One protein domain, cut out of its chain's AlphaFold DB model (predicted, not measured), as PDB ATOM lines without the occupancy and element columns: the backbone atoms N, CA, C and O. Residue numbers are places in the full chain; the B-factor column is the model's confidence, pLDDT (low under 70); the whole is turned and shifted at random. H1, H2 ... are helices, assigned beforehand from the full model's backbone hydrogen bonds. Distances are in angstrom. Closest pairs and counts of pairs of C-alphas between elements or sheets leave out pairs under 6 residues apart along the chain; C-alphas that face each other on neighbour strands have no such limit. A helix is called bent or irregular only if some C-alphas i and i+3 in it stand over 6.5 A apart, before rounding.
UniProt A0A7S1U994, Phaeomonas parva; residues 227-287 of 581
ATOM      1  N   SER A 227     -17.921 -27.357 135.012       90.50
ATOM      2  CA  SER A 227     -18.611 -26.251 134.338       90.50
ATOM      3  C   SER A 227     -19.443 -25.414 135.312       90.50
ATOM      4  O   SER A 227     -19.350 -24.188 135.312       90.50
ATOM      5  N   LEU A 228     -20.202 -26.074 136.187       90.00
ATOM      6  CA  LEU A 228     -21.065 -25.426 137.177       90.00
ATOM      7  C   LEU A 228     -20.279 -24.889 138.363       90.00
ATOM      8  O   LEU A 228     -20.597 -23.819 138.867       90.00
ATOM      9  N   ALA A 229     -19.217 -25.584 138.770       90.25
ATOM     10  CA  ALA A 229     -18.282 -25.076 139.764       90.25
ATOM     11  C   ALA A 229     -17.592 -23.792 139.272       90.25
ATOM     12  O   ALA A 229     -17.479 -22.831 140.027       90.25
ATOM     13  N   ALA A 230     -17.177 -23.747 137.999       90.38
ATOM     14  CA  ALA A 230     -16.617 -22.540 137.397       90.38
ATOM     15  C   ALA A 230     -17.642 -21.401 137.393       90.38
ATOM     16  O   ALA A 230     -17.329 -20.301 137.832       90.38
ATOM     17  N   MET A 231     -18.876 -21.676 136.972       90.25
ATOM     18  CA  MET A 231     -19.952 -20.688 136.990       90.25
ATOM     19  C   MET A 231     -20.253 -20.175 138.409       90.25
ATOM     20  O   MET A 231     -20.420 -18.980 138.605       90.25
ATOM     21  N   ALA A 232     -20.247 -21.050 139.417       88.88
ATOM     22  CA  ALA A 232     -20.563 -20.671 140.791       88.88
ATOM     23  C   ALA A 232     -19.490 -19.827 141.496       88.88
ATOM     24  O   ALA A 232     -19.791 -19.162 142.483       88.88
ATOM     25  N   VAL A 233     -18.240 -19.880 141.029       88.69
ATOM     26  CA  VAL A 233     -17.099 -19.223 141.688       88.69
ATOM     27  C   VAL A 233     -16.585 -18.024 140.894       88.69
ATOM     28  O   VAL A 233     -16.052 -17.081 141.480       88.69
ATOM     29  N   LEU A 234     -16.693 -18.056 139.565       89.56
ATOM     30  CA  LEU A 234     -16.139 -17.006 138.724       89.56
ATOM     31  C   LEU A 234     -17.068 -15.786 138.697       89.56
ATOM     32  O   LEU A 234     -18.259 -15.927 138.418       89.56
ATOM     33  N   PRO A 235     -16.533 -14.572 138.922       89.62
ATOM     34  CA  PRO A 235     -17.302 -13.358 138.713       89.62
ATOM     35  C   PRO A 235     -17.606 -13.179 137.219       89.62
ATOM     36  O   PRO A 235     -16.885 -13.730 136.376       89.62
ATOM     37  N   PRO A 236     -18.585 -12.326 136.861       88.88
ATOM     38  CA  PRO A 236     -18.890 -12.045 135.465       88.88
ATOM     39  C   PRO A 236     -17.639 -11.628 134.682       88.88
ATOM     40  O   PRO A 236     -17.380 -12.153 133.606       88.88
ATOM     41  N   SER A 237     -16.768 -10.780 135.234       91.06
ATOM     42  CA  SER A 237     -15.546 -10.336 134.541       91.06
ATOM     43  C   SER A 237     -14.653 -11.472 134.008       91.06
ATOM     44  O   SER A 237     -13.903 -11.250 133.062       91.06
ATOM     45  N   GLU A 238     -14.760 -12.680 134.571       92.62
ATOM     46  CA  GLU A 238     -14.011 -13.879 134.180       92.62
ATOM     47  C   GLU A 238     -14.863 -14.910 133.409       92.62
ATOM     48  O   GLU A 238     -14.450 -16.059 133.234       92.62
ATOM     49  N   ALA A 239     -16.035 -14.530 132.889       89.44
ATOM     50  CA  ALA A 239     -16.929 -15.424 132.144       89.44
ATOM     51  C   ALA A 239     -16.248 -16.096 130.935       89.44
ATOM     52  O   ALA A 239     -16.655 -17.175 130.508       89.44
ATOM     53  N   GLY A 240     -15.157 -15.526 130.409       91.81
ATOM     54  CA  GLY A 240     -14.328 -16.168 129.384       91.81
ATOM     55  C   GLY A 240     -13.810 -17.561 129.782       91.81
ATOM     56  O   GLY A 240     -13.642 -18.412 128.907       91.81
ATOM     57  N   ALA A 241     -13.621 -17.822 131.080       90.25
ATOM     58  CA  ALA A 241     -13.209 -19.122 131.609       90.25
ATOM     59  C   ALA A 241     -14.376 -20.112 131.816       90.25
ATOM     60  O   ALA A 241     -14.132 -21.302 132.013       90.25
ATOM     61  N   MET A 242     -15.631 -19.659 131.728       92.00
ATOM     62  CA  MET A 242     -16.812 -20.528 131.744       92.00
ATOM     63  C   MET A 242     -17.053 -21.154 130.355       92.00
ATOM     64  O   MET A 242     -16.665 -20.563 129.335       92.00
ATOM     65  N   PRO A 243     -17.728 -22.320 130.275       90.88
ATOM     66  CA  PRO A 243     -18.199 -22.875 129.009       90.88
ATOM     67  C   PRO A 243     -19.069 -21.874 128.255       90.88
ATOM     68  O   PRO A 243     -19.912 -21.212 128.852       90.88
ATOM     69  N   GLU A 244     -18.899 -21.798 126.935       92.81
ATOM     70  CA  GLU A 244     -19.560 -20.799 126.084       92.81
ATOM     71  C   GLU A 244     -21.085 -20.771 126.252       92.81
ATOM     72  O   GLU A 244     -21.675 -19.697 126.247       92.81
ATOM     73  N   LYS A 245     -21.702 -21.933 126.496       92.19
ATOM     74  CA  LYS A 245     -23.142 -22.072 126.742       92.19
ATOM     75  C   LYS A 245     -23.624 -21.470 128.061       92.19
ATOM     76  O   LYS A 245     -24.772 -21.065 128.137       92.19
ATOM     77  N   LEU A 246     -22.773 -21.430 129.085       92.62
ATOM     78  CA  LEU A 246     -23.128 -20.941 130.421       92.62
ATOM     79  C   LEU A 246     -22.809 -19.453 130.608       92.62
ATOM     80  O   LEU A 246     -23.338 -18.830 131.522       92.62
ATOM     81  N   ARG A 247     -21.977 -18.862 129.739       93.56
ATOM     82  CA  ARG A 247     -21.635 -17.429 129.804       93.56
ATOM     83  C   ARG A 247     -22.856 -16.503 129.769       93.56
ATOM     84  O   ARG A 247     -22.865 -15.583 130.583       93.56
ATOM     85  N   PRO A 248     -23.868 -16.727 128.903       94.31
ATOM     86  CA  PRO A 248     -25.066 -15.889 128.866       94.31
ATOM     87  C   PRO A 248     -25.777 -15.831 130.220       94.31
ATOM     88  O   PRO A 248     -26.190 -14.765 130.658       94.31
ATOM     89  N   LEU A 249     -25.808 -16.937 130.971       92.12
ATOM     90  CA  LEU A 249     -26.425 -16.954 132.297       92.12
ATOM     91  C   LEU A 249     -25.719 -16.042 133.315       92.12
ATOM     92  O   LEU A 249     -26.347 -15.613 134.275       92.12
ATOM     93  N   ALA A 250     -24.430 -15.751 133.156       90.38
ATOM     94  CA  ALA A 250     -23.710 -14.851 134.060       90.38
ATOM     95  C   ALA A 250     -23.697 -13.385 133.587       90.38
ATOM     96  O   ALA A 250     -23.213 -12.524 134.320       90.38
ATOM     97  N   MET A 251     -24.164 -13.109 132.365       90.88
ATOM     98  CA  MET A 251     -23.929 -11.843 131.659       90.88
ATOM     99  C   MET A 251     -25.176 -11.159 131.127       90.88
ATOM    100  O   MET A 251     -25.215  -9.932 131.076       90.88
ATOM    101  N   ASP A 252     -26.147 -11.937 130.668       93.81
ATOM    102  CA  ASP A 252     -27.312 -11.399 129.988       93.81
ATOM    103  C   ASP A 252     -28.242 -10.739 131.005       93.81
ATOM    104  O   ASP A 252     -28.531 -11.313 132.056       93.81
ATOM    105  N   GLU A 253     -28.756  -9.556 130.658       91.69
ATOM    106  CA  GLU A 253     -29.693  -8.789 131.494       91.69
ATOM    107  C   GLU A 253     -30.974  -9.581 131.818       91.69
ATOM    108  O   GLU A 253     -31.565  -9.422 132.884       91.69
ATOM    109  N   ASP A 254     -31.367 -10.486 130.917       93.38
ATOM    110  CA  ASP A 254     -32.536 -11.358 131.060       93.38
ATOM    111  C   ASP A 254     -32.227 -12.674 131.801       93.38
ATOM    112  O   ASP A 254     -33.106 -13.531 131.945       93.38
ATOM    113  N   SER A 255     -30.987 -12.873 132.265       93.06
ATOM    114  CA  SER A 255     -30.611 -14.113 132.934       93.06
ATOM    115  C   SER A 255     -31.362 -14.281 134.262       93.06
ATOM    116  O   SER A 255     -31.332 -13.402 135.130       93.06
ATOM    117  N   PRO A 256     -31.959 -15.462 134.513       91.06
ATOM    118  CA  PRO A 256     -32.688 -15.743 135.747       91.06
ATOM    119  C   PRO A 256     -31.784 -15.875 136.979       91.06
ATOM    120  O   PRO A 256     -32.306 -16.127 138.065       91.06
ATOM    121  N   VAL A 257     -30.461 -15.774 136.828       91.25
ATOM    122  CA  VAL A 257     -29.481 -15.791 137.928       91.25
ATOM    123  C   VAL A 257     -28.595 -14.546 137.943       91.25
ATOM    124  O   VAL A 257     -27.648 -14.501 138.723       91.25
ATOM    125  N   LEU A 258     -28.877 -13.534 137.115       89.81
ATOM    126  CA  LEU A 258     -28.059 -12.320 137.046       89.81
ATOM    127  C   LEU A 258     -27.948 -11.614 138.404       89.81
ATOM    128  O   LEU A 258     -26.869 -11.184 138.803       89.81
ATOM    129  N   ASP A 259     -29.042 -11.586 139.163       88.38
ATOM    130  CA  ASP A 259     -29.101 -11.001 140.504       88.38
ATOM    131  C   ASP A 259     -28.150 -11.677 141.509       88.38
ATOM    132  O   ASP A 259     -27.753 -11.063 142.500       88.38
ATOM    133  N   MET A 260     -27.742 -12.926 141.251       87.38
ATOM    134  CA  MET A 260     -26.728 -13.627 142.047       87.38
ATOM    135  C   MET A 260     -25.306 -13.117 141.777       87.38
ATOM    136  O   MET A 260     -24.431 -13.301 142.619       87.38
ATOM    137  N   TYR A 261     -25.074 -12.487 140.624       85.88
ATOM    138  CA  TYR A 261     -23.787 -11.910 140.234       85.88
ATOM    139  C   TYR A 261     -23.707 -10.399 140.472       85.88
ATOM    140  O   TYR A 261     -22.613  -9.866 140.662       85.88
ATOM    141  N   GLU A 262     -24.846  -9.706 140.468       84.75
ATOM    142  CA  GLU A 262     -24.926  -8.273 140.778       84.75
ATOM    143  C   GLU A 262     -24.828  -7.986 142.280       84.75
ATOM    144  O   GLU A 262     -24.417  -6.895 142.687       84.75
ATOM    145  N   ASP A 263     -25.183  -8.959 143.123       75.31
ATOM    146  CA  ASP A 263     -25.072  -8.818 144.568       75.31
ATOM    147  C   ASP A 263     -23.607  -8.866 145.025       75.31
ATOM    148  O   ASP A 263     -23.047  -9.914 145.349       75.31
ATOM    149  N   ILE A 264     -23.001  -7.683 145.135       61.50
ATOM    150  CA  ILE A 264     -21.642  -7.478 145.663       61.50
ATOM    151  C   ILE A 264     -21.491  -8.062 147.080       61.50
ATOM    152  O   ILE A 264     -20.378  -8.374 147.504       61.50
ATOM    153  N   SER A 265     -22.586  -8.210 147.836       59.88
ATOM    154  CA  SER A 265     -22.524  -8.767 149.187       59.88
ATOM    155  C   SER A 265     -22.311 -10.284 149.206       59.88
ATOM    156  O   SER A 265     -21.899 -10.811 150.239       59.88
ATOM    157  N   GLY A 266     -22.567 -10.982 148.091       59.28
ATOM    158  CA  GLY A 266     -22.458 -12.440 147.980       59.28
ATOM    159  C   GLY A 266     -23.473 -13.217 148.827       59.28
ATOM    160  O   GLY A 266     -23.424 -14.443 148.866       59.28
ATOM    161  N   ILE A 267     -24.396 -12.525 149.507       60.06
ATOM    162  CA  ILE A 267     -25.378 -13.125 150.420       60.06
ATOM    163  C   ILE A 267     -26.499 -13.815 149.627       60.06
ATOM    164  O   ILE A 267     -27.121 -14.761 150.114       60.06
ATOM    165  N   SER A 268     -26.773 -13.366 148.399       61.41
ATOM    166  CA  SER A 268     -27.824 -13.933 147.550       61.41
ATOM    167  C   SER A 268     -27.416 -15.202 146.795       61.41
ATOM    168  O   SER A 268     -28.298 -15.884 146.260       61.41
ATOM    169  N   PHE A 269     -26.122 -15.545 146.737       71.62
ATOM    170  CA  PHE A 269     -25.665 -16.645 145.894       71.62
ATOM    171  C   PHE A 269     -26.119 -17.997 146.462       71.62
ATOM    172  O   PHE A 269     -25.643 -18.457 147.498       71.62
ATOM    173  N   ARG A 270     -27.049 -18.661 145.766       79.50
ATOM    174  CA  ARG A 270     -27.604 -19.963 146.160       79.50
ATOM    175  C   ARG A 270     -27.320 -21.017 145.102       79.50
ATOM    176  O   ARG A 270     -27.937 -21.005 144.039       79.50
ATOM    177  N   ILE A 271     -26.466 -21.982 145.442       81.62
ATOM    178  CA  ILE A 271     -26.106 -23.105 144.558       81.62
ATOM    179  C   ILE A 271     -27.354 -23.863 144.081       81.62
ATOM    180  O   ILE A 271     -27.453 -24.169 142.899       81.62
ATOM    181  N   GLY A 272     -28.339 -24.100 144.956       82.00
ATOM    182  CA  GLY A 272     -29.585 -24.781 144.573       82.00
ATOM    183  C   GLY A 272     -30.338 -24.075 143.439       82.00
ATOM    184  O   GLY A 272     -30.717 -24.712 142.466       82.00
ATOM    185  N   ARG A 273     -30.452 -22.741 143.493       85.75
ATOM    186  CA  ARG A 273     -31.108 -21.960 142.433       85.75
ATOM    187  C   ARG A 273     -30.327 -22.015 141.120       85.75
ATOM    188  O   ARG A 273     -30.937 -22.110 140.059       85.75
ATOM    189  N   LEU A 274     -28.995 -21.957 141.189       87.69
ATOM    190  CA  LEU A 274     -28.152 -22.124 140.006       87.69
ATOM    191  C   LEU A 274     -28.392 -23.495 139.361       87.69
ATOM    192  O   LEU A 274     -28.573 -23.580 138.149       87.69
ATOM    193  N   LEU A 275     -28.424 -24.554 140.173       88.19
ATOM    194  CA  LEU A 275     -28.686 -25.911 139.702       88.19
ATOM    195  C   LEU A 275     -30.062 -26.032 139.045       88.19
ATOM    196  O   LEU A 275     -30.135 -26.601 137.963       88.19
ATOM    197  N   ASP A 276     -31.111 -25.455 139.633       89.00
ATOM    198  CA  ASP A 276     -32.468 -25.484 139.070       89.00
ATOM    199  C   ASP A 276     -32.543 -24.792 137.698       89.00
ATOM    200  O   ASP A 276     -33.193 -25.280 136.771       89.00
ATOM    201  N   VAL A 277     -31.861 -23.652 137.550       91.75
ATOM    202  CA  VAL A 277     -31.814 -22.901 136.286       91.75
ATOM    203  C   VAL A 277     -31.047 -23.673 135.221       91.75
ATOM    204  O   VAL A 277     -31.533 -23.820 134.101       91.75
ATOM    205  N   VAL A 278     -29.881 -24.212 135.571       90.38
ATOM    206  CA  VAL A 278     -29.075 -25.018 134.649       90.38
ATOM    207  C   VAL A 278     -29.817 -26.299 134.269       90.38
ATOM    208  O   VAL A 278     -29.806 -26.674 133.105       90.38
ATOM    209  N   GLU A 279     -30.515 -26.949 135.202       91.19
ATOM    210  CA  GLU A 279     -31.330 -28.135 134.913       91.19
ATOM    211  C   GLU A 279     -32.436 -27.842 133.901       91.19
ATOM    212  O   GLU A 279     -32.736 -28.672 133.042       91.19
ATOM    213  N   ARG A 280     -33.011 -26.640 133.970       92.56
ATOM    214  CA  ARG A 280     -34.061 -26.191 133.059       92.56
ATOM    215  C   ARG A 280     -33.528 -25.788 131.682       92.56
ATOM    216  O   ARG A 280     -34.183 -26.085 130.687       92.56
ATOM    217  N   GLU A 281     -32.401 -25.083 131.622       92.69
ATOM    218  CA  GLU A 281     -31.932 -24.408 130.398       92.69
ATOM    219  C   GLU A 281     -30.781 -25.135 129.693       92.69
ATOM    220  O   GLU A 281     -30.712 -25.128 128.466       92.69
ATOM    221  N   HIS A 282     -29.924 -25.815 130.453       90.88
ATOM    222  CA  HIS A 282     -28.742 -26.531 129.966       90.88
ATOM    223  C   HIS A 282     -28.558 -27.883 130.686       90.88
ATOM    224  O   HIS A 282     -27.523 -28.115 131.322       90.88
ATOM    225  N   PRO A 283     -29.537 -28.806 130.616       90.19
ATOM    226  CA  PRO A 283     -29.477 -30.082 131.331       90.19
ATOM    227  C   PRO A 283     -28.258 -30.935 130.952       90.19
ATOM    228  O   PRO A 283     -27.820 -31.768 131.743       90.19
ATOM    229  N   GLU A 284     -27.681 -30.740 129.763       87.75
ATOM    230  CA  GLU A 284     -26.458 -31.422 129.344       87.75
ATOM    231  C   GLU A 284     -25.223 -31.042 130.179       87.75
ATOM    232  O   GLU A 284     -24.298 -31.847 130.295       87.75
ATOM    233  N   GLU A 285     -25.212 -29.853 130.790       86.69
ATOM    234  CA  GLU A 285     -24.097 -29.344 131.599       86.69
ATOM    235  C   GLU A 285     -24.084 -29.926 133.019       86.69
ATOM    236  O   GLU A 285     -23.045 -29.925 133.682       86.69
ATOM    237  N   LEU A 286     -25.202 -30.500 133.479       81.88
ATOM    238  CA  LEU A 286     -25.255 -31.264 134.732       81.88
ATOM    239  C   LEU A 286     -24.544 -32.620 134.630       81.88
ATOM    240  O   LEU A 286     -24.366 -33.303 135.643       81.88
ATOM    241  N   GLY A 287     -24.143 -33.013 133.417       75.25
ATOM    242  CA  GLY A 287     -23.649 -34.346 133.116       75.25
ATOM    243  C   GLY A 287     -24.708 -35.419 133.372       75.25
ATOM    244  O   GLY A 287     -25.837 -35.161 133.796       75.25
TER     245      GLY A 287
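This is residues 227 to 287 of the 581 residues of a protein of Phaeomonas parva (UniProt A0A7S1U994). Six short helices form a small rounded cluster: H5, the longest, lies along one side, H2 lies on the opposite side, and H1 and H3 sit between them, nearest the middle. H4 and the loop of residues 263 to 270 lie toward one end of the long axis; at the other end H6 turns a corner after H5 and comes back near Ser 227 of H1. The printed part has 61 residues, with six named helices in the order H1, H2, H3, H4, H5, H6 and no named strand, and the class is all helix. The whole is compact, with a radius of gyration of the C-alphas of 10.5 A and spans of 30 by 23 by 21 A.

H5, residues 271 to 281, and H6, residues 283 to 286, touch only at the corner by their link, and only just, with 3 pairs of C-alphas within 8 A; the closest are those of Glu 279 and Leu 286, 6.8 A apart. H1, residues 227 to 233, is close to H5 but not clearly touching, and the closest C-alphas, those of Ala 232 and Ile 271, are 7.1 A apart. These two helices run opposite ways at a steep tilt of 38 degrees. H1 and H6 only just touch, with 3 pairs of C-alphas within 8 A, the closest being Ser 227 and Glu 285 at 6.9 A. H2, residues 236 to 241, is close to H1 but not clearly touching, with the C-alphas of Ala 230 and Ala 241 closest at 7.5 A; the two run opposite ways at a shallow tilt of 30 degrees. H3, residues 247 to 251, touches H2, the C-alphas of Ala 239 and Arg 247 being closest at 5.6 A. H4, residues 258 to 262, touches H3, with the C-alphas of Ala 250 and Leu 258 closest at 5.9 A. Among the pairs that are apart are H2 and H5, H3 and H5, and H4 and H5. Every O i to N i+4 pair is within hydrogen-bond range in H1, H3, H4 and H5; in H2 it is 0 of 2, with 2 of 3 O i to N i+3 pairs within range, and H6 is too short for an O i to N i+4 pair.

H5 runs 15.4 A from C-alpha 271 at (-26.106, -23.105, 144.558) to C-alpha 281 at (-31.932, -24.408, 130.398). H1 is 10.3 A long and begins at C-alpha 227, (-18.611, -26.251, 134.338). H2 is 9.9 A long and irregular, with C-alphas 237 and 240 7.9 A apart. H3 and H4 are each 6.3 A long. H6, 5.5 A long, ends at C-alpha 286, (-25.255, -31.264, 134.732).

The two C-alphas farthest apart are those of Ser 265 and Glu 284, 30.4 A, while those of Ser 227 and Gly 287, the first and last printed residues, are 9.6 A apart. The printed part has no cut and no long link; the links H1 to H2, H2 to H3 and H5 to H6 are tight, and those from H3 to H4 and H4 to H5 are short. The mean pLDDT of the printed part is 86.5, and residues 264 to 268, between H4 and H5, are under 70.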